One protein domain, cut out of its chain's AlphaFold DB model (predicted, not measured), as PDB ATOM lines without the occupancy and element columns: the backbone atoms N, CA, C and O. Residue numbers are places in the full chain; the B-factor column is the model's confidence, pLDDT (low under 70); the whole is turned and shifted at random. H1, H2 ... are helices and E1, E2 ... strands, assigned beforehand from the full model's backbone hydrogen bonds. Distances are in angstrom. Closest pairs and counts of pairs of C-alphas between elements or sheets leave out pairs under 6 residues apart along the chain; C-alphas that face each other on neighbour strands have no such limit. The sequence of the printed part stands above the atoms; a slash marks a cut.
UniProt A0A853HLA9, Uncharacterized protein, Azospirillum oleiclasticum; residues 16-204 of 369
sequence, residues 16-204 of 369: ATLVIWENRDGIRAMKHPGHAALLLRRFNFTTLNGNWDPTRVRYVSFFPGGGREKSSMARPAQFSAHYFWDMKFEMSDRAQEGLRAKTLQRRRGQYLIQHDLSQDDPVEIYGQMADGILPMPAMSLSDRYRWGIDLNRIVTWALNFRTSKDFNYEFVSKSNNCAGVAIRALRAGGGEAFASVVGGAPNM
ATOM      1  N   ALA A  16     -37.576  36.662  36.906       94.88
ATOM      2  CA  ALA A  16     -37.183  35.358  36.383       94.88
ATOM      3  C   ALA A  16     -36.704  34.480  37.547       94.88
ATOM      4  O   ALA A  16     -35.761  34.833  38.247       94.88
ATOM      5  N   THR A  17     -37.328  33.330  37.767       95.44
ATOM      6  CA  THR A  17     -36.956  32.380  38.817       95.44
ATOM      7  C   THR A  17     -36.329  31.140  38.204       95.44
ATOM      8  O   THR A  17     -36.977  30.411  37.455       95.44
ATOM      9  N   LEU A  18     -35.073  30.879  38.553       96.50
ATOM     10  CA  LEU A  18     -34.398  29.633  38.218       96.50
ATOM     11  C   LEU A  18     -34.793  28.567  39.242       96.50
ATOM     12  O   LEU A  18     -34.528  28.715  40.435       96.50
ATOM     13  N   VAL A  19     -35.467  27.523  38.769       95.19
ATOM     14  CA  VAL A  19     -35.892  26.367  39.567       95.19
ATOM     15  C   VAL A  19     -34.997  25.182  39.234       95.19
ATOM     16  O   VAL A  19     -34.737  24.908  38.062       95.19
ATOM     17  N   ILE A  20     -34.467  24.527  40.262       94.56
ATOM     18  CA  ILE A  20     -33.367  23.570  40.145       94.56
ATOM     19  C   ILE A  20     -33.697  22.325  40.962       94.56
ATOM     20  O   ILE A  20     -33.960  22.415  42.157       94.56
ATOM     21  N   TRP A  21     -33.630  21.163  40.325       91.94
ATOM     22  CA  TRP A  21     -33.665  19.858  40.972       91.94
ATOM     23  C   TRP A  21     -32.267  19.270  40.907       91.94
ATOM     24  O   TRP A  21     -31.731  18.986  39.829       91.94
ATOM     25  N   GLU A  22     -31.651  19.137  42.069       87.12
ATOM     26  CA  GLU A  22     -30.322  18.580  42.187       87.12
ATOM     27  C   GLU A  22     -30.364  17.067  42.005       87.12
ATOM     28  O   GLU A  22     -31.327  16.371  42.336       87.12
ATOM     29  N   ASN A  23     -29.268  16.524  41.492       74.81
ATOM     30  CA  ASN A  23     -29.096  15.087  41.463       74.81
ATOM     31  C   ASN A  23     -28.839  14.566  42.890       74.81
ATOM     32  O   ASN A  23     -27.709  14.579  43.379       74.81
ATOM     33  N   ARG A  24     -29.895  14.064  43.535       64.19
ATOM     34  CA  ARG A  24     -29.830  13.445  44.869       64.19
ATOM     35  C   ARG A  24     -29.241  12.023  44.863       64.19
ATOM     36  O   ARG A  24     -28.990  11.474  45.932       64.19
ATOM     37  N   ASP A  25     -28.981  11.435  43.691       55.06
ATOM     38  CA  ASP A  25     -28.570  10.031  43.543       55.06
ATOM     39  C   ASP A  25     -27.040   9.817  43.475       55.06
ATOM     40  O   ASP A  25     -26.568   8.698  43.231       55.06
ATOM     41  N   GLY A  26     -26.235  10.862  43.705       55.47
ATOM     42  CA  GLY A  26     -24.775  10.759  43.822       55.47
ATOM     43  C   GLY A  26     -24.124  10.059  42.618       55.47
ATOM     44  O   GLY A  26     -24.277  10.501  41.482       55.47
ATOM     45  N   ILE A  27     -23.426   8.938  42.853       42.16
ATOM     46  CA  ILE A  27     -22.705   8.131  41.839       42.16
ATOM     47  C   ILE A  27     -23.625   7.632  40.698       42.16
ATOM     48  O   ILE A  27     -23.147   7.331  39.606       42.16
ATOM     49  N   ARG A  28     -24.953   7.596  40.887       51.97
ATOM     50  CA  ARG A  28     -25.926   7.244  39.830       51.97
ATOM     51  C   ARG A  28     -26.344   8.431  38.945       51.97
ATOM     52  O   ARG A  28     -27.276   8.286  38.156       51.97
ATOM     53  N   ALA A  29     -25.617   9.552  39.004       54.84
ATOM     54  CA  ALA A  29     -25.824  10.771  38.208       54.84
ATOM     55  C   ALA A  29     -26.094  10.543  36.718       54.84
ATOM     56  O   ALA A  29     -26.861  11.280  36.102       54.84
ATOM     57  N   MET A  30     -25.497   9.502  36.135       56.00
ATOM     58  CA  MET A  30     -25.657   9.190  34.713       56.00
ATOM     59  C   MET A  30     -27.051   8.674  34.330       56.00
ATOM     60  O   MET A  30     -27.355   8.569  33.149       56.00
ATOM     61  N   LYS A  31     -27.909   8.351  35.306       59.38
ATOM     62  CA  LYS A  31     -29.304   7.953  35.059       59.38
ATOM     63  C   LYS A  31     -30.288   9.109  35.234       59.38
ATOM     64  O   LYS A  31     -31.356   9.087  34.630       59.38
ATOM     65  N   HIS A  32     -29.924  10.112  36.035       67.44
ATOM     66  CA  HIS A  32     -30.733  11.299  36.274       67.44
ATOM     67  C   HIS A  32     -29.824  12.491  36.646       67.44
ATOM     68  O   HIS A  32     -29.423  12.621  37.802       67.44
ATOM     69  N   PRO A  33     -29.487  13.391  35.704       70.56
ATOM     70  CA  PRO A  33     -28.500  14.453  35.926       70.56
ATOM     71  C   PRO A  33     -29.051  15.622  36.762       70.56
ATOM     72  O   PRO A  33     -28.367  16.626  36.948       70.56
ATOM     73  N   GLY A  34     -30.289  15.502  37.248       82.38
ATOM     74  CA  GLY A  34     -31.089  16.597  37.785       82.38
ATOM     75  C   GLY A  34     -31.832  17.351  36.683       82.38
ATOM     76  O   GLY A  34     -31.984  16.858  35.556       82.38
ATOM     77  N   HIS A  35     -32.346  18.527  37.020       90.62
ATOM     78  CA  HIS A  35     -33.135  19.363  36.120       90.62
ATOM     79  C   HIS A  35     -33.008  20.836  36.483       90.62
ATOM     80  O   HIS A  35     -32.783  21.178  37.641       90.62
ATOM     81  N   ALA A  36     -33.170  21.712  35.499       94.62
ATOM     82  CA  ALA A  36     -33.311  23.134  35.751       94.62
ATOM     83  C   ALA A  36     -34.223  23.767  34.704       94.62
ATOM     84  O   ALA A  36     -34.277  23.325  33.555       94.62
ATOM     85  N   ALA A  37     -34.922  24.818  35.112       95.38
ATOM     86  CA  ALA A  37     -35.841  25.558  34.264       95.38
ATOM     87  C   ALA A  37     -35.976  27.012  34.726       95.38
ATOM     88  O   ALA A  37     -35.623  27.353  35.856       95.38
ATOM     89  N   LEU A  38     -36.517  27.868  33.859       95.38
ATOM     90  CA  LEU A  38     -36.862  29.246  34.200       95.38
ATOM     91  C   LEU A  38     -38.375  29.437  34.242       95.38
ATOM     92  O   LEU A  38     -39.072  29.233  33.249       95.38
ATOM     93  N   LEU A  39     -38.858  29.900  35.389       92.81
ATOM     94  CA  LEU A  39     -40.200  30.426  35.594       92.81
ATOM     95  C   LEU A  39     -40.161  31.948  35.440       92.81
ATOM     96  O   LEU A  39     -39.461  32.629  36.178       92.81
ATOM     97  N   LEU A  40     -40.906  32.490  34.484       91.06
ATOM     98  CA  LEU A  40     -40.935  33.922  34.182       91.06
ATOM     99  C   LEU A  40     -42.286  34.489  34.617       91.06
ATOM    100  O   LEU A  40     -43.322  33.982  34.179       91.06
ATOM    101  N   ARG A  41     -42.289  35.531  35.455       88.12
ATOM    102  CA  ARG A  41     -43.512  36.127  36.020       88.12
ATOM    103  C   ARG A  41     -43.499  37.642  35.903       88.12
ATOM    104  O   ARG A  41     -42.580  38.298  36.381       88.12
ATOM    105  N   ARG A  42     -44.554  38.213  35.315       79.50
ATOM    106  CA  ARG A  42     -44.684  39.674  35.165       79.50
ATOM    107  C   ARG A  42     -45.354  40.379  36.337       79.50
ATOM    108  O   ARG A  42     -44.944  41.469  36.709       79.50
ATOM    109  N   PHE A  43     -46.377  39.754  36.905       75.69
ATOM    110  CA  PHE A  43     -47.212  40.325  37.960       75.69
ATOM    111  C   PHE A  43     -47.166  39.439  39.186       75.69
ATOM    112  O   PHE A  43     -46.968  38.238  39.029       75.69
ATOM    113  N   ASN A  44     -47.402  40.031  40.356       65.25
ATOM    114  CA  ASN A  44     -47.392  39.327  41.628       65.25
ATOM    115  C   ASN A  44     -48.451  38.209  41.623       65.25
ATOM    116  O   ASN A  44     -49.649  38.477  41.733       65.25
ATOM    117  N   PHE A  45     -48.008  36.969  41.422       63.47
ATOM    118  CA  PHE A  45     -48.865  35.791  41.381       63.47
ATOM    119  C   PHE A  45     -48.411  34.814  42.461       63.47
ATOM    120  O   PHE A  45     -47.323  34.240  42.391       63.47
ATOM    121  N   THR A  46     -49.257  34.667  43.477       49.94
ATOM    122  CA  THR A  46     -48.969  33.971  44.738       49.94
ATOM    123  C   THR A  46     -49.340  32.496  44.733       49.94
ATOM    124  O   THR A  46     -49.169  31.829  45.742       49.94
ATOM    125  N   THR A  47     -49.911  31.952  43.655       53.41
ATOM    126  CA  THR A  47     -50.242  30.520  43.635       53.41
ATOM    127  C   THR A  47     -49.963  29.917  42.278       53.41
ATOM    128  O   THR A  47     -50.490  30.361  41.268       53.41
ATOM    129  N   LEU A  48     -49.170  28.850  42.233       60.47
ATOM    130  CA  LEU A  48     -49.043  28.058  41.011       60.47
ATOM    131  C   LEU A  48     -50.317  27.220  40.775       60.47
ATOM    132  O   LEU A  48     -50.674  26.958  39.632       60.47
ATOM    133  N   ASN A  49     -51.045  26.876  41.846       54.78
ATOM    134  CA  ASN A  49     -52.246  26.029  41.815       54.78
ATOM    135  C   ASN A  49     -53.531  26.723  41.301       54.78
ATOM    136  O   ASN A  49     -54.531  26.041  41.105       54.78
ATOM    137  N   GLY A  50     -53.552  28.052  41.133       49.22
ATOM    138  CA  GLY A  50     -54.810  28.814  41.071       49.22
ATOM    139  C   GLY A  50     -55.300  29.282  39.700       49.22
ATOM    140  O   GLY A  50     -56.431  29.743  39.634       49.22
ATOM    141  N   ASN A  51     -54.468  29.219  38.654       54.72
ATOM    142  CA  ASN A  51     -54.770  29.389  37.219       54.72
ATOM    143  C   ASN A  51     -53.458  29.783  36.531       54.72
ATOM    144  O   ASN A  51     -53.054  30.946  36.584       54.72
ATOM    145  N   TRP A  52     -52.771  28.819  35.911       63.06
ATOM    146  CA  TRP A  52     -51.611  29.112  35.071       63.06
ATOM    147  C   TRP A  52     -52.073  29.969  33.891       63.06
ATOM    148  O   TRP A  52     -52.599  29.451  32.912       63.06
ATOM    149  N   ASP A  53     -51.929  31.287  34.012       67.50
ATOM    150  CA  ASP A  53     -52.273  32.228  32.956       67.50
ATOM    151  C   ASP A  53     -51.061  32.377  32.020       67.50
ATOM    152  O   ASP A  53     -50.089  33.068  32.367       67.50
ATOM    153  N   PRO A  54     -51.093  31.773  30.814       64.44
ATOM    154  CA  PRO A  54     -50.015  31.859  29.843       64.44
ATOM    155  C   PRO A  54     -49.946  33.250  29.208       64.44
ATOM    156  O   PRO A  54     -49.243  33.425  28.230       64.44
ATOM    157  N   THR A  55     -50.675  34.250  29.702       66.75
ATOM    158  CA  THR A  55     -50.463  35.667  29.392       66.75
ATOM    159  C   THR A  55     -49.624  36.366  30.468       66.75
ATOM    160  O   THR A  55     -49.062  37.420  30.199       66.75
ATOM    161  N   ARG A  56     -49.427  35.762  31.649       72.62
ATOM    162  CA  ARG A  56     -48.709  36.360  32.797       72.62
ATOM    163  C   ARG A  56     -47.496  35.566  33.257       72.62
ATOM    164  O   ARG A  56     -46.574  36.141  33.838       72.62
ATOM    165  N   VAL A  57     -47.508  34.266  32.988       80.25
ATOM    166  CA  VAL A  57     -46.461  33.323  33.367       80.25
ATOM    167  C   VAL A  57     -45.942  32.622  32.112       80.25
ATOM    168  O   VAL A  57     -46.702  32.314  31.189       80.25
ATOM    169  N   ARG A  58     -44.629  32.403  32.043       85.44
ATOM    170  CA  ARG A  58     -44.001  31.509  31.059       85.44
ATOM    171  C   ARG A  58     -43.057  30.560  31.758       85.44
ATOM    172  O   ARG A  58     -42.533  30.861  32.829       85.44
ATOM    173  N   TYR A  59     -42.832  29.426  31.113       88.88
ATOM    174  CA  TYR A  59     -41.934  28.407  31.615       88.88
ATOM    175  C   TYR A  59     -41.022  27.904  30.509       88.88
ATOM    176  O   TYR A  59     -41.491  27.434  29.471       88.88
ATOM    177  N   VAL A  60     -39.718  28.029  30.725       92.19
ATOM    178  CA  VAL A  60     -38.687  27.476  29.851       92.19
ATOM    179  C   VAL A  60     -38.100  26.273  30.565       92.19
ATOM    180  O   VAL A  60     -37.231  26.410  31.424       92.19
ATOM    181  N   SER A  61     -38.600  25.093  30.221       91.12
ATOM    182  CA  SER A  61     -38.149  23.824  30.785       91.12
ATOM    183  C   SER A  61     -37.990  22.805  29.682       91.12
ATOM    184  O   SER A  61     -38.930  22.560  28.933       91.12
ATOM    185  N   PHE A  62     -36.800  22.231  29.576       90.69
ATOM    186  CA  PHE A  62     -36.393  21.404  28.451       90.69
ATOM    187  C   PHE A  62     -36.203  19.954  28.880       90.69
ATOM    188  O   PHE A  62     -35.502  19.691  29.854       90.69
ATOM    189  N   PHE A  63     -36.803  19.024  28.142       86.00
ATOM    190  CA  PHE A  63     -36.765  17.589  28.424       86.00
ATOM    191  C   PHE A  63     -36.511  16.765  27.156       86.00
ATOM    192  O   PHE A  63     -36.837  17.219  26.053       86.00
ATOM    193  N   PRO A  64     -35.993  15.530  27.296       82.88
ATOM    194  CA  PRO A  64     -36.080  14.545  26.229       82.88
ATOM    195  C   PRO A  64     -37.552  14.256  25.897       82.88
ATOM    196  O   PRO A  64     -38.411  14.130  26.768       82.88
ATOM    197  N   GLY A  65     -37.850  14.163  24.612       76.50
ATOM    198  CA  GLY A  65     -39.142  13.778  24.068       76.50
ATOM    199  C   GLY A  65     -39.381  12.277  24.218       76.50
ATOM    200  O   GLY A  65     -38.457  11.464  24.133       76.50
ATOM    201  N   GLY A  66     -40.645  11.904  24.425       67.69
ATOM    202  CA  GLY A  66     -41.061  10.505  24.546       67.69
ATOM    203  C   GLY A  66     -40.924   9.892  25.944       67.69
ATOM    204  O   GLY A  66     -41.077   8.681  26.072       67.69
ATOM    205  N   GLY A  67     -40.657  10.680  26.992       65.81
ATOM    206  CA  GLY A  67     -40.712  10.199  28.378       65.81
ATOM    207  C   GLY A  67     -39.877  11.012  29.368       65.81
ATOM    208  O   GLY A  67     -39.293  12.031  29.023       65.81
ATOM    209  N   ARG A  68     -39.826  10.542  30.622       66.31
ATOM    210  CA  ARG A  68     -39.084  11.177  31.734       66.31
ATOM    211  C   ARG A  68     -37.616  10.763  31.808       66.31
ATOM    212  O   ARG A  68     -36.838  11.358  32.544       66.31
ATOM    213  N   GLU A  69     -37.250   9.702  31.096       69.69
ATOM    214  CA  GLU A  69     -35.924   9.106  31.180       69.69
ATOM    215  C   GLU A  69     -34.878   9.976  30.469       69.69
ATOM    216  O   GLU A  69     -35.002  10.274  29.281       69.69
ATOM    217  N   LYS A  70     -33.825  10.349  31.204       67.94
ATOM    218  CA  LYS A  70     -32.741  11.236  30.746       67.94
ATOM    219  C   LYS A  70     -31.452  10.479  30.389       67.94
ATOM    220  O   LYS A  70     -30.425  11.104  30.178       67.94
ATOM    221  N   SER A  71     -31.487   9.146  30.337       64.69
ATOM    222  CA  SER A  71     -30.306   8.267  30.215       64.69
ATOM    223  C   SER A  71     -29.717   8.171  28.798       64.69
ATOM    224  O   SER A  71     -28.597   7.699  28.612       64.69
ATOM    225  N   SER A  72     -30.469   8.588  27.781       65.19
ATOM    226  CA  SER A  72     -30.078   8.498  26.373       65.19
ATOM    227  C   SER A  72     -29.099   9.601  25.971       65.19
ATOM    228  O   SER A  72     -29.329  10.767  26.293       65.19
ATOM    229  N   MET A  73     -28.093   9.268  25.157       65.88
ATOM    230  CA  MET A  73     -27.139  10.263  24.653       65.88
ATOM    231  C   MET A  73     -27.787  11.344  23.775       65.88
ATOM    232  O   MET A  73     -27.390  12.497  23.903       65.88
ATOM    233  N   ALA A  74     -28.786  11.004  22.948       77.94
ATOM    234  CA  ALA A  74     -29.522  11.970  22.127       77.94
ATOM    235  C   ALA A  74     -30.971  11.531  21.847       77.94
ATOM    236  O   ALA A  74     -31.212  10.352  21.578       77.94
ATOM    237  N   ARG A  75     -31.933  12.468  21.891       81.56
ATOM    238  CA  ARG A  75     -33.361  12.250  21.571       81.56
ATOM    239  C   ARG A  75     -34.020  13.526  21.028       81.56
ATOM    240  O   ARG A  75     -33.507  14.617  21.289       81.56
ATOM    241  N   PRO A  76     -35.184  13.423  20.349       83.81
ATOM    242  CA  PRO A  76     -36.037  14.587  20.115       83.81
ATOM    243  C   PRO A  76     -36.262  15.332  21.428       83.81
ATOM    244  O   PRO A  76     -36.353  14.686  22.467       83.81
ATOM    245  N   ALA A  77     -36.340  16.655  21.407       86.19
ATOM    246  CA  ALA A  77     -36.596  17.439  22.607       86.19
ATOM    247  C   ALA A  77     -38.052  17.896  22.709       86.19
ATOM    248  O   ALA A  77     -38.795  17.917  21.728       86.19
ATOM    249  N   GLN A  78     -38.441  18.320  23.906       85.62
ATOM    250  CA  GLN A  78     -39.692  19.025  24.138       85.62
ATOM    251  C   GLN A  78     -39.526  20.098  25.212       85.62
ATOM    252  O   GLN A  78     -38.708  19.963  26.125       85.62
ATOM    253  N   PHE A  79     -40.346  21.145  25.115       87.12
ATOM    254  CA  PHE A  79     -40.556  22.050  26.235       87.12
ATOM    255  C   PHE A  79     -41.724  21.569  27.090       87.12
ATOM    256  O   PHE A  79     -42.780  21.211  26.572       87.12
ATOM    257  N   SER A  80     -41.523  21.579  28.402       81.56
ATOM    258  CA  SER A  80     -42.564  21.325  29.390       81.56
ATOM    259  C   SER A  80     -43.495  22.533  29.496       81.56
ATOM    260  O   SER A  80     -43.063  23.685  29.401       81.56
ATOM    261  N   ALA A  81     -44.793  22.276  29.671       73.06
ATOM    262  CA  ALA A  81     -45.804  23.325  29.610       73.06
ATOM    263  C   ALA A  81     -45.795  24.235  30.851       73.06
ATOM    264  O   ALA A  81     -45.990  25.445  30.727       73.06
ATOM    265  N   HIS A  82     -45.562  23.668  32.038       80.81
ATOM    266  CA  HIS A  82     -45.593  24.384  33.315       80.81
ATOM    267  C   HIS A  82     -44.843  23.627  34.417       80.81
ATOM    268  O   HIS A  82     -44.627  22.422  34.330       80.81
ATOM    269  N   TYR A  83     -44.526  24.326  35.507       84.88
ATOM    270  CA  TYR A  83     -43.728  23.824  36.634       84.88
ATOM    271  C   TYR A  83     -44.188  22.469  37.213       84.88
ATOM    272  O   TYR A  83     -43.358  21.608  37.494       84.88
ATOM    273  N   PHE A  84     -45.500  22.221  37.340       82.50
ATOM    274  CA  PHE A  84     -45.999  20.941  37.877       82.50
ATOM    275  C   PHE A  84     -45.635  19.712  37.039       82.50
ATOM    276  O   PHE A  84     -45.511  18.622  37.596       82.50
ATOM    277  N   TRP A  85     -45.454  19.866  35.721       82.25
ATOM    278  CA  TRP A  85     -44.987  18.758  34.883       82.25
ATOM    279  C   TRP A  85     -43.595  18.317  35.305       82.25
ATOM    280  O   TRP A  85     -43.348  17.120  35.425       82.25
ATOM    281  N   ASP A  86     -42.724  19.272  35.608       87.50
ATOM    282  CA  ASP A  86     -41.373  18.975  36.059       87.50
ATOM    283  C   ASP A  86     -41.420  18.332  37.438       87.50
ATOM    284  O   ASP A  86     -40.859  17.260  37.611       87.50
ATOM    285  N   MET A  87     -42.204  18.868  38.383       87.56
ATOM    286  CA  MET A  87     -42.382  18.216  39.688       87.56
ATOM    287  C   MET A  87     -42.811  16.750  39.553       87.56
ATOM    288  O   MET A  87     -42.296  15.878  40.255       87.56
ATOM    289  N   LYS A  88     -43.754  16.471  38.645       86.25
ATOM    290  CA  LYS A  88     -44.205  15.113  38.336       86.25
ATOM    291  C   LYS A  88     -43.069  14.282  37.738       86.25
ATOM    292  O   LYS A  88     -42.919  13.119  38.099       86.25
ATOM    293  N   PHE A  89     -42.299  14.845  36.810       84.19
ATOM    294  CA  PHE A  89     -41.257  14.139  36.059       84.19
ATOM    295  C   PHE A  89     -40.012  13.832  36.889       84.19
ATOM    296  O   PHE A  89     -39.355  12.825  36.645       84.19
ATOM    297  N   GLU A  90     -39.775  14.623  37.927       86.44
ATOM    298  CA  GLU A  90     -38.736  14.418  38.938       86.44
ATOM    299  C   GLU A  90     -39.114  13.336  39.974       86.44
ATOM    300  O   GLU A  90     -38.383  13.077  40.929       86.44
ATOM    301  N   MET A  91     -40.253  12.662  39.781       84.19
ATOM    302  CA  MET A  91     -40.667  11.473  40.526       84.19
ATOM    303  C   MET A  91     -40.634  10.235  39.624       84.19
ATOM    304  O   MET A  91     -41.243  10.219  38.550       84.19
ATOM    305  N   SER A  92     -39.986   9.165  40.094       81.38
ATOM    306  CA  SER A  92     -39.998   7.863  39.414       81.38
ATOM    307  C   SER A  92     -41.353   7.162  39.537       81.38
ATOM    308  O   SER A  92     -42.066   7.349  40.525       81.38
ATOM    309  N   ASP A  93     -41.686   6.302  38.572       83.12
ATOM    310  CA  ASP A  93     -42.956   5.558  38.573       83.12
ATOM    311  C   ASP A  93     -43.087   4.663  39.812       83.12
ATOM    312  O   ASP A  93     -44.101   4.699  40.502       83.12
ATOM    313  N   ARG A  94     -41.998   3.991  40.212       85.06
ATOM    314  CA  ARG A  94     -41.942   3.223  41.467       85.06
ATOM    315  C   ARG A  94     -42.252   4.077  42.702       85.06
ATOM    316  O   ARG A  94     -42.864   3.591  43.650       85.06
ATOM    317  N   ALA A  95     -41.787   5.328  42.734       86.38
ATOM    318  CA  ALA A  95     -42.084   6.228  43.845       86.38
ATOM    319  C   ALA A  95     -43.559   6.657  43.832       86.38
ATOM    320  O   ALA A  95     -44.177   6.686  44.891       86.38
ATOM    321  N   GLN A  96     -44.133   6.930  42.655       88.44
ATOM    322  CA  GLN A  96     -45.567   7.214  42.505       88.44
ATOM    323  C   GLN A  96     -46.419   6.039  42.995       88.44
ATOM    324  O   GLN A  96     -47.289   6.222  43.842       88.44
ATOM    325  N   GLU A  97     -46.137   4.830  42.507       88.62
ATOM    326  CA  GLU A  97     -46.844   3.602  42.880       88.62
ATOM    327  C   GLU A  97     -46.741   3.321  44.376       88.62
ATOM    328  O   GLU A  97     -47.755   3.087  45.028       88.62
ATOM    329  N   GLY A  98     -45.537   3.406  44.949       89.31
ATOM    330  CA  GLY A  98     -45.343   3.142  46.371       89.31
ATOM    331  C   GLY A  98     -46.026   4.164  47.285       89.31
ATOM    332  O   GLY A  98     -46.501   3.792  48.358       89.31
ATOM    333  N   LEU A  99     -46.108   5.436  46.876       90.00
ATOM    334  CA  LEU A  99     -46.858   6.458  47.617       90.00
ATOM    335  C   LEU A  99     -48.372   6.219  47.525       90.00
ATOM    336  O   LEU A  99     -49.048   6.252  48.551       90.00
ATOM    337  N   ARG A 100     -48.893   5.894  46.334       88.31
ATOM    338  CA  ARG A 100     -50.316   5.554  46.120       88.31
ATOM    339  C   ARG A 100     -50.739   4.315  46.905       88.31
ATOM    340  O   ARG A 100     -51.761   4.327  47.582       88.31
ATOM    341  N   ALA A 101     -49.923   3.264  46.856       88.88
ATOM    342  CA  ALA A 101     -50.147   2.018  47.583       88.88
ATOM    343  C   ALA A 101     -49.897   2.153  49.095       88.88
ATOM    344  O   ALA A 101     -50.077   1.190  49.836       88.88
ATOM    345  N   LYS A 102     -49.459   3.334  49.563       88.75
ATOM    346  CA  LYS A 102     -49.099   3.621  50.961       88.75
ATOM    347  C   LYS A 102     -48.012   2.690  51.515       88.75
ATOM    348  O   LYS A 102     -47.863   2.556  52.726       88.75
ATOM    349  N   THR A 103     -47.221   2.075  50.636       92.31
ATOM    350  CA  THR A 103     -46.065   1.244  51.000       92.31
ATOM    351  C   THR A 103     -44.803   2.082  51.200       92.31
ATOM    352  O   THR A 103     -43.823   1.606  51.766       92.31
ATOM    353  N   LEU A 104     -44.805   3.325  50.711       88.88
ATOM    354  CA  LEU A 104     -43.768   4.322  50.944       88.88
ATOM    355  C   LEU A 104     -44.366   5.535  51.653       88.88
ATOM    356  O   LEU A 104     -45.499   5.934  51.397       88.88
ATOM    357  N   GLN A 105     -43.567   6.156  52.516       88.88
ATOM    358  CA  GLN A 105     -43.893   7.454  53.097       88.88
ATOM    359  C   GLN A 105     -43.343   8.585  52.226       88.88
ATOM    360  O   GLN A 105     -42.269   8.460  51.627       88.88
ATOM    361  N   ARG A 106     -44.073   9.706  52.191       88.56
ATOM    362  CA  ARG A 106     -43.629  10.938  51.528       88.56
ATOM    363  C   ARG A 106     -42.303  11.406  52.123       88.56
ATOM    364  O   ARG A 106     -42.165  11.537  53.337       88.56
ATOM    365  N   ARG A 107     -41.333  11.681  51.256       87.25
ATOM    366  CA  ARG A 107     -40.046  12.286  51.618       87.25
ATOM    367  C   ARG A 107     -40.137  13.809  51.573       87.25
ATOM    368  O   ARG A 107     -41.064  14.379  51.001       87.25
ATOM    369  N   ARG A 108     -39.132  14.485  52.137       84.62
ATOM    370  CA  ARG A 108     -39.039  15.951  52.103       84.62
ATOM    371  C   ARG A 108     -39.115  16.478  50.664       84.62
ATOM    372  O   ARG A 108     -38.328  16.086  49.799       84.62
ATOM    373  N   GLY A 109     -40.035  17.418  50.456       85.44
ATOM    374  CA  GLY A 109     -40.288  18.054  49.167       85.44
ATOM    375  C   GLY A 109     -41.217  17.266  48.239       85.44
ATOM    376  O   GLY A 109     -41.425  17.716  47.120       85.44
ATOM    377  N   GLN A 110     -41.763  16.121  48.666       89.75
ATOM    378  CA  GLN A 110     -42.785  15.395  47.909       89.75
ATOM    379  C   GLN A 110     -44.186  15.844  48.326       89.75
ATOM    380  O   GLN A 110     -44.536  15.770  49.505       89.75
ATOM    381  N   TYR A 111     -44.991  16.251  47.350       88.31
ATOM    382  CA  TYR A 111     -46.332  16.802  47.549       88.31
ATOM    383  C   TYR A 111     -47.353  16.096  46.663       88.31
ATOM    384  O   TYR A 111     -47.010  15.625  45.581       88.31
ATOM    385  N   LEU A 112     -48.603  16.029  47.115       87.75
ATOM    386  CA  LEU A 112     -49.747  15.630  46.300       87.75
ATOM    387  C   LEU A 112     -50.162  16.828  45.441       87.75
ATOM    388  O   LEU A 112     -50.657  17.820  45.972       87.75
ATOM    389  N   ILE A 113     -49.949  16.744  44.128       85.12
ATOM    390  CA  ILE A 113     -50.073  17.902  43.224       85.12
ATOM    391  C   ILE A 113     -51.337  17.872  42.366       85.12
ATOM    392  O   ILE A 113     -51.776  18.912  41.887       85.12
ATOM    393  N   GLN A 114     -51.918  16.692  42.152       83.31
ATOM    394  CA  GLN A 114     -53.116  16.527  41.336       83.31
ATOM    395  C   GLN A 114     -53.852  15.239  41.717       83.31
ATOM    396  O   GLN A 114     -53.226  14.233  42.055       83.31
ATOM    397  N   HIS A 115     -55.179  15.270  41.597       81.06
ATOM    398  CA  HIS A 115     -56.009  14.072  41.466       81.06
ATOM    399  C   HIS A 115     -56.333  13.881  39.991       81.06
ATOM    400  O   HIS A 115     -56.914  14.770  39.369       81.06
ATOM    401  N   ASP A 116     -55.908  12.766  39.411       76.12
ATOM    402  CA  ASP A 116     -56.308  12.401  38.060       76.12
ATOM    403  C   ASP A 116     -57.706  11.787  38.113       76.12
ATOM    404  O   ASP A 116     -57.883  10.661  38.572       76.12
ATOM    405  N   LEU A 117     -58.696  12.572  37.689       75.19
ATOM    406  CA  LEU A 117     -60.112  12.203  37.692       75.19
ATOM    407  C   LEU A 117     -60.542  11.513  36.387       75.19
ATOM    408  O   LEU A 117     -61.733  11.321  36.169       75.19
ATOM    409  N   SER A 118     -59.607  11.197  35.483       67.75
ATOM    410  CA  SER A 118     -59.926  10.547  34.203       67.75
ATOM    411  C   SER A 118     -60.266   9.056  34.330       67.75
ATOM    412  O   SER A 118     -60.662   8.436  33.344       67.75
ATOM    413  N   GLN A 119     -60.117   8.486  35.528       66.94
ATOM    414  CA  GLN A 119     -60.432   7.098  35.858       66.94
ATOM    415  C   GLN A 119     -61.546   7.040  36.911       66.94
ATOM    416  O   GLN A 119     -61.701   7.980  37.690       66.94
ATOM    417  N   ASP A 120     -62.294   5.929  36.938       63.72
ATOM    418  CA  ASP A 120     -63.399   5.702  37.888       63.72
ATOM    419  C   ASP A 120     -62.940   5.813  39.355       63.72
ATOM    420  O   ASP A 120     -63.695   6.281  40.207       63.72
ATOM    421  N   ASP A 121     -61.672   5.477  39.621       70.62
ATOM    422  CA  ASP A 121     -60.976   5.754  40.877       70.62
ATOM    423  C   ASP A 121     -59.940   6.877  40.682       70.62
ATOM    424  O   ASP A 121     -58.975   6.698  39.930       70.62
ATOM    425  N   PRO A 122     -60.082   8.028  41.372       71.75
ATOM    426  CA  PRO A 122     -59.128   9.126  41.299       71.75
ATOM    427  C   PRO A 122     -57.705   8.687  41.635       71.75
ATOM    428  O   PRO A 122     -57.421   8.223  42.744       71.75
ATOM    429  N   VAL A 123     -56.780   8.893  40.701       81.75
ATOM    430  CA  VAL A 123     -55.383   8.519  40.904       81.75
ATOM    431  C   VAL A 123     -54.600   9.710  41.454       81.75
ATOM    432  O   VAL A 123     -54.449  10.744  40.804       81.75
ATOM    433  N   GLU A 124     -54.033   9.551  42.650       86.81
ATOM    434  CA  GLU A 124     -53.171  10.563  43.267       86.81
ATOM    435  C   GLU A 124     -51.861  10.729  42.477       86.81
ATOM    436  O   GLU A 124     -51.127   9.769  42.229       86.81
ATOM    437  N   ILE A 125     -51.530  11.954  42.073       86.56
ATOM    438  CA  ILE A 125     -50.259  12.285  41.422       86.56
ATOM    439  C   ILE A 125     -49.403  13.074  42.403       86.56
ATOM    440  O   ILE A 125     -49.772  14.163  42.845       86.56
ATOM    441  N   TYR A 126     -48.221  12.537  42.690       89.31
ATOM    442  CA  TYR A 126     -47.228  13.183  43.536       89.31
ATOM    443  C   TYR A 126     -46.201  13.953  42.696       89.31
ATOM    444  O   TYR A 126     -45.991  13.659  41.520       89.31
ATOM    445  N   GLY A 127     -45.531  14.931  43.290       89.44
ATOM    446  CA  GLY A 127     -44.476  15.701  42.640       89.44
ATOM    447  C   GLY A 127     -43.352  16.048  43.604       89.44
ATOM    448  O   GLY A 127     -43.591  16.218  44.798       89.44
ATOM    449  N   GLN A 128     -42.135  16.162  43.081       90.19
ATOM    450  CA  GLN A 128     -40.955  16.602  43.817       90.19
ATOM    451  C   GLN A 128     -40.748  18.103  43.592       90.19
ATOM    452  O   GLN A 128     -40.573  18.554  42.464       90.19
ATOM    453  N   MET A 129     -40.757  18.890  44.664       89.50
ATOM    454  CA  MET A 129     -40.419  20.313  44.625       89.50
ATOM    455  C   MET A 129     -38.933  20.501  44.307       89.50
ATOM    456  O   MET A 129     -38.116  19.672  44.722       89.50
ATOM    457  N   ALA A 130     -38.617  21.588  43.600       90.94
ATOM    458  CA  ALA A 130     -37.247  22.001  43.320       90.94
ATOM    459  C   ALA A 130     -36.427  22.133  44.614       90.94
ATOM    460  O   ALA A 130     -36.926  22.610  45.636       90.94
ATOM    461  N   ASP A 131     -35.168  21.706  44.557       90.25
ATOM    462  CA  ASP A 131     -34.179  21.851  45.627       90.25
ATOM    463  C   ASP A 131     -33.701  23.302  45.748       90.25
ATOM    464  O   ASP A 131     -33.604  23.847  46.849       90.25
ATOM    465  N   GLY A 132     -33.432  23.926  44.598       90.69
ATOM    466  CA  GLY A 132     -32.975  25.303  44.473       90.69
ATOM    467  C   GLY A 132     -34.027  26.184  43.811       90.69
ATOM    468  O   GLY A 132     -34.580  25.841  42.765       90.69
ATOM    469  N   ILE A 133     -34.289  27.341  44.413       93.38
ATOM    470  CA  ILE A 133     -35.182  28.371  43.876       93.38
ATOM    471  C   ILE A 133     -34.448  29.704  43.978       93.38
ATOM    472  O   ILE A 133     -34.287  30.253  45.069       93.38
ATOM    473  N   LEU A 134     -34.007  30.219  42.834       95.56
ATOM    474  CA  LEU A 134     -33.230  31.451  42.731       95.56
ATOM    475  C   LEU A 134     -34.045  32.501  41.961       95.56
ATOM    476  O   LEU A 134     -34.007  32.531  40.727       95.56
ATOM    477  N   PRO A 135     -34.837  33.334  42.660       94.75
ATOM    478  CA  PRO A 135     -35.575  34.422  42.036       94.75
ATOM    479  C   PRO A 135     -34.633  35.578  41.700       94.75
ATOM    480  O   PRO A 135     -33.833  35.999  42.534       94.75
ATOM    481  N   MET A 136     -34.774  36.115  40.492       95.25
ATOM    482  CA  MET A 136     -34.002  37.242  39.982       95.25
ATOM    483  C   MET A 136     -34.942  38.354  39.537       95.25
ATOM    484  O   MET A 136     -35.943  38.064  38.875       95.25
ATOM    485  N   PRO A 137     -34.654  39.625  39.868       94.44
ATOM    486  CA  PRO A 137     -35.485  40.719  39.403       94.44
ATOM    487  C   PRO A 137     -35.417  40.789  37.879       94.44
ATOM    488  O   PRO A 137     -34.355  40.599  37.277       94.44
ATOM    489  N   ALA A 138     -36.556  41.067  37.262       92.56
ATOM    490  CA  ALA A 138     -36.620  41.383  35.849       92.56
ATOM    491  C   ALA A 138     -36.637  42.898  35.627       92.56
ATOM    492  O   ALA A 138     -36.929  43.672  36.540       92.56
ATOM    493  N   MET A 139     -36.269  43.309  34.418       90.38
ATOM    494  CA  MET A 139     -36.294  44.714  34.023       90.38
ATOM    495  C   MET A 139     -37.742  45.223  33.941       90.38
ATOM    496  O   MET A 139     -38.615  44.511  33.445       90.38
ATOM    497  N   SER A 140     -37.987  46.432  34.452       84.75
ATOM    498  CA  SER A 140     -39.325  47.024  34.571       84.75
ATOM    499  C   SER A 140     -39.260  48.545  34.629       84.75
ATOM    500  O   SER A 140     -38.359  49.093  35.263       84.75
ATOM    501  N   LEU A 141     -40.241  49.233  34.043       81.56
ATOM    502  CA  LEU A 141     -40.421  50.678  34.207       81.56
ATOM    503  C   LEU A 141     -40.957  51.036  35.593       81.56
ATOM    504  O   LEU A 141     -40.711  52.144  36.074       81.56
ATOM    505  N   SER A 142     -41.670  50.111  36.247       78.50
ATOM    506  CA  SER A 142     -42.220  50.329  37.593       78.50
ATOM    507  C   SER A 142     -41.147  50.546  38.667       78.50
ATOM    508  O   SER A 142     -41.429  51.171  39.687       78.50
ATOM    509  N   ASP A 143     -39.921  50.070  38.432       79.06
ATOM    510  CA  ASP A 143     -38.777  50.214  39.334       79.06
ATOM    511  C   ASP A 143     -37.649  50.967  38.611       79.06
ATOM    512  O   ASP A 143     -36.740  50.384  38.011       79.06
ATOM    513  N   ARG A 144     -37.776  52.301  38.578       77.62
ATOM    514  CA  ARG A 144     -36.938  53.170  37.743       77.62
ATOM    515  C   ARG A 144     -35.444  52.981  38.041       77.62
ATOM    516  O   ARG A 144     -35.015  53.048  39.188       77.62
ATOM    517  N   TYR A 145     -34.650  52.830  36.982       77.69
ATOM    518  CA  TYR A 145     -33.202  52.602  36.991       77.69
ATOM    519  C   TYR A 145     -32.756  51.284  37.624       77.69
ATOM    520  O   TYR A 145     -31.567  51.105  37.908       77.69
ATOM    521  N   ARG A 146     -33.684  50.338  37.798       87.19
ATOM    522  CA  ARG A 146     -33.365  48.984  38.221       87.19
ATOM    523  C   ARG A 146     -33.223  48.066  37.014       87.19
ATOM    524  O   ARG A 146     -34.174  47.730  36.312       87.19
ATOM    525  N   TRP A 147     -32.000  47.619  36.790       93.50
ATOM    526  CA  TRP A 147     -31.696  46.491  35.935       93.50
ATOM    527  C   TRP A 147     -32.208  45.180  36.517       93.50
ATOM    528  O   TRP A 147     -32.198  44.941  37.731       93.50
ATOM    529  N   GLY A 148     -32.565  44.303  35.592       95.25
ATOM    530  CA  GLY A 148     -32.917  42.921  35.827       95.25
ATOM    531  C   GLY A 148     -32.877  42.148  34.515       95.25
ATOM    532  O   GLY A 148     -32.499  42.683  33.473       95.25
ATOM    533  N   ILE A 149     -33.278  40.887  34.579       96.12
ATOM    534  CA  ILE A 149     -33.379  40.003  33.418       96.12
ATOM    535  C   ILE A 149     -34.477  40.485  32.459       96.12
ATOM    536  O   ILE A 149     -35.584  40.813  32.889       96.12
ATOM    537  N   ASP A 150     -34.194  40.491  31.158       93.81
ATOM    538  CA  ASP A 150     -35.189  40.800  30.128       93.81
ATOM    539  C   ASP A 150     -36.010  39.552  29.785       93.81
ATOM    540  O   ASP A 150     -35.557  38.649  29.077       93.81
ATOM    541  N   LEU A 151     -37.240  39.500  30.299       91.50
ATOM    542  CA  LEU A 151     -38.112  38.342  30.119       91.50
ATOM    543  C   LEU A 151     -38.548  38.145  28.659       91.50
ATOM    544  O   LEU A 151     -38.711  37.003  28.230       91.50
ATOM    545  N   ASN A 152     -38.721  39.222  27.883       87.88
ATOM    546  CA  ASN A 152     -39.155  39.118  26.487       87.88
ATOM    547  C   ASN A 152     -38.058  38.496  25.631       87.88
ATOM    548  O   ASN A 152     -38.339  37.620  24.815       87.88
ATOM    549  N   ARG A 153     -36.800  38.899  25.845       91.19
ATOM    550  CA  ARG A 153     -35.658  38.331  25.117       91.19
ATOM    551  C   ARG A 153     -35.506  36.833  25.396       91.19
ATOM    552  O   ARG A 153     -35.220  36.079  24.466       91.19
ATOM    553  N   ILE A 154     -35.801  36.374  26.620       93.00
ATOM    554  CA  ILE A 154     -35.860  34.935  26.943       93.00
ATOM    555  C   ILE A 154     -36.957  34.229  26.145       93.00
ATOM    556  O   ILE A 154     -36.705  33.185  25.544       93.00
ATOM    557  N   VAL A 155     -38.172  34.782  26.136       88.25
ATOM    558  CA  VAL A 155     -39.318  34.187  25.432       88.25
ATOM    559  C   VAL A 155     -39.049  34.106  23.928       88.25
ATOM    560  O   VAL A 155     -39.192  33.033  23.344       88.25
ATOM    561  N   THR A 156     -38.594  35.197  23.311       87.50
ATOM    562  CA  THR A 156     -38.237  35.245  21.884       87.50
ATOM    563  C   THR A 156     -37.143  34.241  21.547       87.50
ATOM    564  O   THR A 156     -37.253  33.504  20.565       87.50
ATOM    565  N   TRP A 157     -36.107  34.150  22.383       92.00
ATOM    566  CA  TRP A 157     -35.064  33.147  22.204       92.00
ATOM    567  C   TRP A 157     -35.622  31.722  22.272       92.00
ATOM    568  O   TRP A 157     -35.302  30.913  21.406       92.00
ATOM    569  N   ALA A 158     -36.476  31.412  23.250       91.00
ATOM    570  CA  ALA A 158     -37.038  30.073  23.411       91.00
ATOM    571  C   ALA A 158     -37.918  29.674  22.211       91.00
ATOM    572  O   ALA A 158     -37.836  28.539  21.740       91.00
ATOM    573  N   LEU A 159     -38.699  30.613  21.664       87.12
ATOM    574  CA  LEU A 159     -39.489  30.410  20.444       87.12
ATOM    575  C   LEU A 159     -38.612  30.078  19.234       87.12
ATOM    576  O   LEU A 159     -38.878  29.105  18.530       87.12
ATOM    577  N   ASN A 160     -37.543  30.849  19.029       89.31
ATOM    578  CA  ASN A 160     -36.600  30.629  17.932       89.31
ATOM    579  C   ASN A 160     -35.801  29.336  18.123       89.31
ATOM    580  O   ASN A 160     -35.546  28.602  17.170       89.31
ATOM    581  N   PHE A 161     -35.418  29.024  19.362       90.81
ATOM    582  CA  PHE A 161     -34.703  27.796  19.677       90.81
ATOM    583  C   PHE A 161     -35.564  26.569  19.374       90.81
ATOM    584  O   PHE A 161     -35.054  25.634  18.766       90.81
ATOM    585  N   ARG A 162     -36.866  26.597  19.695       88.25
ATOM    586  CA  ARG A 162     -37.815  25.496  19.440       88.25
ATOM    587  C   ARG A 162     -37.889  25.061  17.974       88.25
ATOM    588  O   ARG A 162     -38.132  23.890  17.702       88.25
ATOM    589  N   THR A 163     -37.736  25.994  17.041       86.38
ATOM    590  CA  THR A 163     -37.808  25.728  15.595       86.38
ATOM    591  C   THR A 163     -36.434  25.546  14.955       86.38
ATOM    592  O   THR A 163     -36.338  25.264  13.761       86.38
ATOM    593  N   SER A 164     -35.361  25.694  15.734       87.94
ATOM    594  CA  SER A 164     -33.996  25.530  15.254       87.94
ATOM    595  C   SER A 164     -33.616  24.055  15.099       87.94
ATOM    596  O   SER A 164     -34.127  23.176  15.793       87.94
ATOM    597  N   LYS A 165     -32.629  23.785  14.239       88.44
ATOM    598  CA  LYS A 165     -31.999  22.457  14.114       88.44
ATOM    599  C   LYS A 165     -31.344  21.969  15.418       88.44
ATOM    600  O   LYS A 165     -31.153  20.768  15.597       88.44
ATOM    601  N   ASP A 166     -31.027  22.896  16.322       88.12
ATOM    602  CA  ASP A 166     -30.380  22.614  17.602       88.12
ATOM    603  C   ASP A 166     -31.395  22.182  18.678       88.12
ATOM    604  O   ASP A 166     -30.996  21.889  19.806       88.12
ATOM    605  N   PHE A 167     -32.697  22.130  18.359       90.12
ATOM    606  CA  PHE A 167     -33.754  21.675  19.266       90.12
ATOM    607  C   PHE A 167     -33.779  20.146  19.413       90.12
ATOM    608  O   PHE A 167     -34.741  19.466  19.062       90.12
ATOM    609  N   ASN A 168     -32.693  19.594  19.941       90.38
ATOM    610  CA  ASN A 168     -32.552  18.179  20.257       90.38
ATOM    611  C   ASN A 168     -31.954  18.032  21.652       90.38
ATOM    612  O   ASN A 168     -31.146  18.858  22.073       90.38
ATOM    613  N   TYR A 169     -32.387  17.011  22.387       89.44
ATOM    614  CA  TYR A 169     -31.892  16.751  23.729       89.44
ATOM    615  C   TYR A 169     -30.629  15.908  23.650       89.44
ATOM    616  O   TYR A 169     -30.640  14.853  23.018       89.44
ATOM    617  N   GLU A 170     -29.587  16.330  24.355       89.19
ATOM    618  CA  GLU A 170     -28.323  15.620  24.497       89.19
ATOM    619  C   GLU A 170     -27.917  15.591  25.966       89.19
ATOM    620  O   GLU A 170     -27.701  16.641  26.563       89.19
ATOM    621  N   PHE A 171     -27.781  14.403  26.555       84.75
ATOM    622  CA  PHE A 171     -27.478  14.266  27.985       84.75
ATOM    623  C   PHE A 171     -26.131  14.915  28.364       84.75
ATOM    624  O   PHE A 171     -26.067  15.761  29.264       84.75
ATOM    625  N   VAL A 172     -25.058  14.562  27.641       86.69
ATOM    626  CA  VAL A 172     -23.714  15.138  27.819       86.69
ATOM    627  C   VAL A 172     -23.557  16.352  26.907       86.69
ATOM    628  O   VAL A 172     -22.904  16.293  25.871       86.69
ATOM    629  N   SER A 173     -24.179  17.465  27.286       88.25
ATOM    630  CA  SER A 173     -24.085  18.711  26.530       88.25
ATOM    631  C   SER A 173     -24.000  19.922  27.450       88.25
ATOM    632  O   SER A 173     -24.633  19.980  28.503       88.25
ATOM    633  N   LYS A 174     -23.218  20.929  27.053       89.56
ATOM    634  CA  LYS A 174     -23.189  22.234  27.739       89.56
ATOM    635  C   LYS A 174     -24.383  23.114  27.367       89.56
ATOM    636  O   LYS A 174     -24.630  24.113  28.034       89.56
ATOM    637  N   SER A 175     -25.087  22.784  26.285       90.94
ATOM    638  CA  SER A 175     -26.089  23.656  25.661       90.94
ATOM    639  C   SER A 175     -27.451  23.003  25.471       90.94
ATOM    640  O   SER A 175     -28.446  23.725  25.461       90.94
ATOM    641  N   ASN A 176     -27.490  21.680  25.304       91.25
ATOM    642  CA  ASN A 176     -28.664  20.935  24.845       91.25
ATOM    643  C   ASN A 176     -29.121  19.863  25.848       91.25
ATOM    644  O   ASN A 176     -29.816  18.922  25.484       91.25
ATOM    645  N   ASN A 177     -28.770  20.018  27.126       90.69
ATOM    646  CA  ASN A 177     -29.444  19.328  28.224       90.69
ATOM    647  C   ASN A 177     -30.315  20.321  29.017       90.69
ATOM    648  O   ASN A 177     -30.300  21.522  28.747       90.69
ATOM    649  N   CYS A 178     -31.070  19.832  30.004       91.62
ATOM    650  CA  CYS A 178     -31.984  20.649  30.810       91.62
ATOM    651  C   CYS A 178     -31.309  21.909  31.390       91.62
ATOM    652  O   CYS A 178     -31.772  23.030  31.182       91.62
ATOM    653  N   ALA A 179     -30.170  21.717  32.064       92.81
ATOM    654  CA  ALA A 179     -29.399  22.786  32.694       92.81
ATOM    655  C   ALA A 179     -28.810  23.765  31.667       92.81
ATOM    656  O   ALA A 179     -28.901  24.981  31.832       92.81
ATOM    657  N   GLY A 180     -28.262  23.247  30.568       93.94
ATOM    658  CA  GLY A 180     -27.672  24.038  29.494       93.94
ATOM    659  C   GLY A 180     -28.698  24.936  28.813       93.94
ATOM    660  O   GLY A 180     -28.423  26.112  28.573       93.94
ATOM    661  N   VAL A 181     -29.908  24.429  28.563       95.31
ATOM    662  CA  VAL A 181     -30.999  25.225  27.986       95.31
ATOM    663  C   VAL A 181     -31.484  26.290  28.974       95.31
ATOM    664  O   VAL A 181     -31.679  27.429  28.556       95.31
ATOM    665  N   ALA A 182     -31.583  25.991  30.275       96.56
ATOM    666  CA  ALA A 182     -31.899  26.999  31.294       96.56
ATOM    667  C   ALA A 182     -30.833  28.115  31.370       96.56
ATOM    668  O   ALA A 182     -31.172  29.297  31.439       96.56
ATOM    669  N   ILE A 183     -29.544  27.767  31.277       96.00
ATOM    670  CA  ILE A 183     -28.437  28.739  31.235       96.00
ATOM    671  C   ILE A 183     -28.493  29.580  29.955       96.00
ATOM    672  O   ILE A 183     -28.335  30.798  30.013       96.00
ATOM    673  N   ARG A 184     -28.736  28.970  28.789       96.12
ATOM    674  CA  ARG A 184     -28.878  29.706  27.519       96.12
ATOM    675  C   ARG A 184     -30.067  30.656  27.540       96.12
ATOM    676  O   ARG A 184     -29.935  31.784  27.073       96.12
ATOM    677  N   ALA A 185     -31.180  30.228  28.127       96.69
ATOM    678  CA  ALA A 185     -32.339  31.072  28.351       96.69
ATOM    679  C   ALA A 185     -31.959  32.283  29.217       96.69
ATOM    680  O   ALA A 185     -32.178  33.418  28.812       96.69
ATOM    681  N   LEU A 186     -31.283  32.066  30.350       97.12
ATOM    682  CA  LEU A 186     -30.831  33.151  31.226       97.12
ATOM    683  C   LEU A 186     -29.865  34.118  30.514       97.12
ATOM    684  O   LEU A 186     -29.963  35.334  30.677       97.12
ATOM    685  N   ARG A 187     -28.961  33.591  29.679       96.50
ATOM    686  CA  ARG A 187     -28.045  34.383  28.841       96.50
ATOM    687  C   ARG A 187     -28.781  35.240  27.818       96.50
ATOM    688  O   ARG A 187     -28.415  36.399  27.650       96.50
ATOM    689  N   ALA A 188     -29.819  34.702  27.178       95.69
ATOM    690  CA  ALA A 188     -30.644  35.448  26.232       95.69
ATOM    691  C   ALA A 188     -31.327  36.657  26.893       95.69
ATOM    692  O   ALA A 188     -31.424  37.712  26.277       95.69
ATOM    693  N   GLY A 189     -31.717  36.530  28.166       95.75
ATOM    694  CA  GLY A 189     -32.238  37.630  28.985       95.75
ATOM    695  C   GLY A 189     -31.178  38.579  29.559       95.75
ATOM    696  O   GLY A 189     -31.509  39.401  30.409       95.75
ATOM    697  N   GLY A 190     -29.909  38.460  29.147       96.62
ATOM    698  CA  GLY A 190     -28.822  39.349  29.569       96.62
ATOM    699  C   GLY A 190     -27.976  38.852  30.745       96.62
ATOM    700  O   GLY A 190     -27.078  39.570  31.185       96.62
ATOM    701  N   GLY A 191     -28.195  37.629  31.245       97.25
ATOM    702  CA  GLY A 191     -27.473  37.095  32.410       97.25
ATOM    703  C   GLY A 191     -25.944  37.174  32.292       97.25
ATOM    704  O   GLY A 191     -25.272  37.616  33.221       97.25
ATOM    705  N   GLU A 192     -25.381  36.842  31.126       95.50
ATOM    706  CA  GLU A 192     -23.927  36.913  30.883       95.50
ATOM    707  C   GLU A 192     -23.372  38.331  31.114       95.50
ATOM    708  O   GLU A 192     -22.313  38.505  31.720       95.50
ATOM    709  N   ALA A 193     -24.107  39.359  30.677       97.00
ATOM    710  CA  ALA A 193     -23.700  40.747  30.843       97.00
ATOM    711  C   ALA A 193     -23.655  41.146  32.320       97.00
ATOM    712  O   ALA A 193     -22.696  41.792  32.740       97.00
ATOM    713  N   PHE A 194     -24.626  40.709  33.123       97.81
ATOM    714  CA  PHE A 194     -24.608  40.951  34.564       97.81
ATOM    715  C   PHE A 194     -23.473  40.198  35.256       97.81
ATOM    716  O   PHE A 194     -22.711  40.814  35.996       97.81
ATOM    717  N   ALA A 195     -23.290  38.910  34.963       96.75
ATOM    718  CA  ALA A 195     -22.191  38.132  35.535       96.75
ATOM    719  C   ALA A 195     -20.817  38.753  35.209       96.75
ATOM    720  O   ALA A 195     -19.921  38.765  36.053       96.75
ATOM    721  N   SER A 196     -20.653  39.351  34.019       95.38
ATOM    722  CA  SER A 196     -19.410  40.031  33.620       95.38
ATOM    723  C   SER A 196     -19.022  41.207  34.527       95.38
ATOM    724  O   SER A 196     -17.835  41.494  34.679       95.38
ATOM    725  N   VAL A 197     -19.993  41.843  35.198       95.12
ATOM    726  CA  VAL A 197     -19.747  42.949  36.140       95.12
ATOM    727  C   VAL A 197     -18.911  42.490  37.339       95.12
ATOM    728  O   VAL A 197     -18.179  43.295  37.918       95.12
ATOM    729  N   VAL A 198     -18.991  41.204  37.692       94.50
ATOM    730  CA  VAL A 198     -18.349  40.616  38.878       94.50
ATOM    731  C   VAL A 198     -17.286  39.568  38.542       94.50
ATOM    732  O   VAL A 198     -16.880  38.795  39.402       94.50
ATOM    733  N   GLY A 199     -16.785  39.577  37.303       91.12
ATOM    734  CA  GLY A 199     -15.690  38.709  36.852       91.12
ATOM    735  C   GLY A 199     -16.101  37.605  35.877       91.12
ATOM    736  O   GLY A 199     -15.230  36.905  35.370       91.12
ATOM    737  N   GLY A 200     -17.391  37.495  35.552       89.94
ATOM    738  CA  GLY A 200     -17.919  36.540  34.577       89.94
ATOM    739  C   GLY A 200     -18.553  35.302  35.205       89.94
ATOM    740  O   GLY A 200     -18.430  35.035  36.399       89.94
ATOM    741  N   ALA A 201     -19.267  34.549  34.369       86.44
ATOM    742  CA  ALA A 201     -19.837  33.266  34.752       86.44
ATOM    743  C   ALA A 201     -18.743  32.179  34.812       86.44
ATOM    744  O   ALA A 201     -17.809  32.207  34.006       86.44
ATOM    745  N   PRO A 202     -18.847  31.198  35.727       85.00
ATOM    746  CA  PRO A 202     -17.931  30.064  35.755       85.00
ATOM    747  C   PRO A 202     -18.013  29.236  34.464       85.00
ATOM    748  O   PRO A 202     -19.064  29.111  33.833       85.00
ATOM    749  N   ASN A 203     -16.884  28.637  34.083       82.88
ATOM    750  CA  ASN A 203     -16.801  27.787  32.902       82.88
ATOM    751  C   ASN A 203     -17.364  26.389  33.179       82.88
ATOM    752  O   ASN A 203     -16.900  25.692  34.079       82.88
ATOM    753  N   MET A 204     -18.281  25.936  32.324       83.56
ATOM    754  CA  MET A 204     -18.740  24.545  32.308       83.56
ATOM    755  C   MET A 204     -17.684  23.655  31.638       83.56
ATOM    756  O   MET A 204     -17.198  23.977  30.547       83.56
TER     757      MET A 204
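Overview. This is residues 16 to 204 of the 369 residues of an uncharacterized protein of Azospirillum oleiclasticum (UniProt A0A853HLA9). A curled sheet of six strands, E7, E1, E2, E3, E4, E8 in order across it, has H3 and H4 packed on one face and H1 on the other. H1 also packs on a small lobe at one end of the longest axis, the hairpin E5 and E6 with H2 beside it; H5 and the last printed residues lie toward the other end. The 189 printed residues, just under half of them in named elements, run E1 E2 E3 E4 H1 H2 E5 E6 E7 H3 E8 H4 H5: five named helices and eight strands, a mixed class, both sheets antiparallel. The whole is compact, with a radius of gyration of the C-alphas of 17.6 A and spans of 54 by 37 by 31 A.

Arrangement. In the twisted larger sheet, E1, residues 16 to 21, has E7, residues 132 to 137, on one side, with N 18 and O 134 at 2.9 A, and E2, residues 35 to 41, on the other, with N 19 and O 37 at 2.9 A. E3, residues 57 to 64, pairs with E2 through N 38 and O 60, 2.9 A, and with E4, residues 74 to 79, through N 63 and O 78, 2.9 A. E1 to E4 form a meander, each strand the antiparallel neighbour of the one before. Edge strand E8, residues 168 to 170, pairs with E4, N 75 and O 169 being 2.9 A apart. H3, residues 151 to 163, and H4, residues 178 to 188, are on the same face of this sheet, an arrangement in two layers, one of helices and one of strands. H3 touches H4 with residues 153 to 158 alone, at a steep tilt of 54 degrees, opposite ways; the closest C-alphas, of Ile 154 and Ala 188, are 5.3 A apart. H1, residues 83 to 89, is on the opposite face, over E2 at a height over the sheet of 9.2 A. E5, residues 110 to 116, and E6, residues 123 to 128, form a hairpin, with N 113 and O 125 at 2.9 A. The closest C-alphas of H1 and E6, of Lys 88 and Gly 127, are 4.4 A apart; those of E6 and H2, residues 93 to 100, are 6.3 A apart, at Tyr 126 and Gln 96. H5, residues 191 to 196, is close to but not clearly touching H4. Every O i to N i+4 pair is within hydrogen-bond range in H1, H2, H4 and H5, and 8 of 9 in H3.

Along the chain. E1 begins at C-alpha 16 (-37.183, 35.358, 36.383). E3 spans 22.6 A, E2 19.7 A, H3 19.2 A and H4 15.5 A. H5 ends at C-alpha 196 (-19.410, 40.031, 33.620).

Size, cuts and confidence. The C-alphas farthest apart, of Asp 120 and Gly 199, are 58.0 A apart. The printed part has no cut; the links E1 to E2, E2 to E3 and E7 to H3 are long. The mean pLDDT of the printed part is 83.6, with residues 24 to 32, 44 to 55, 66 to 73 and 118 to 120 under 70.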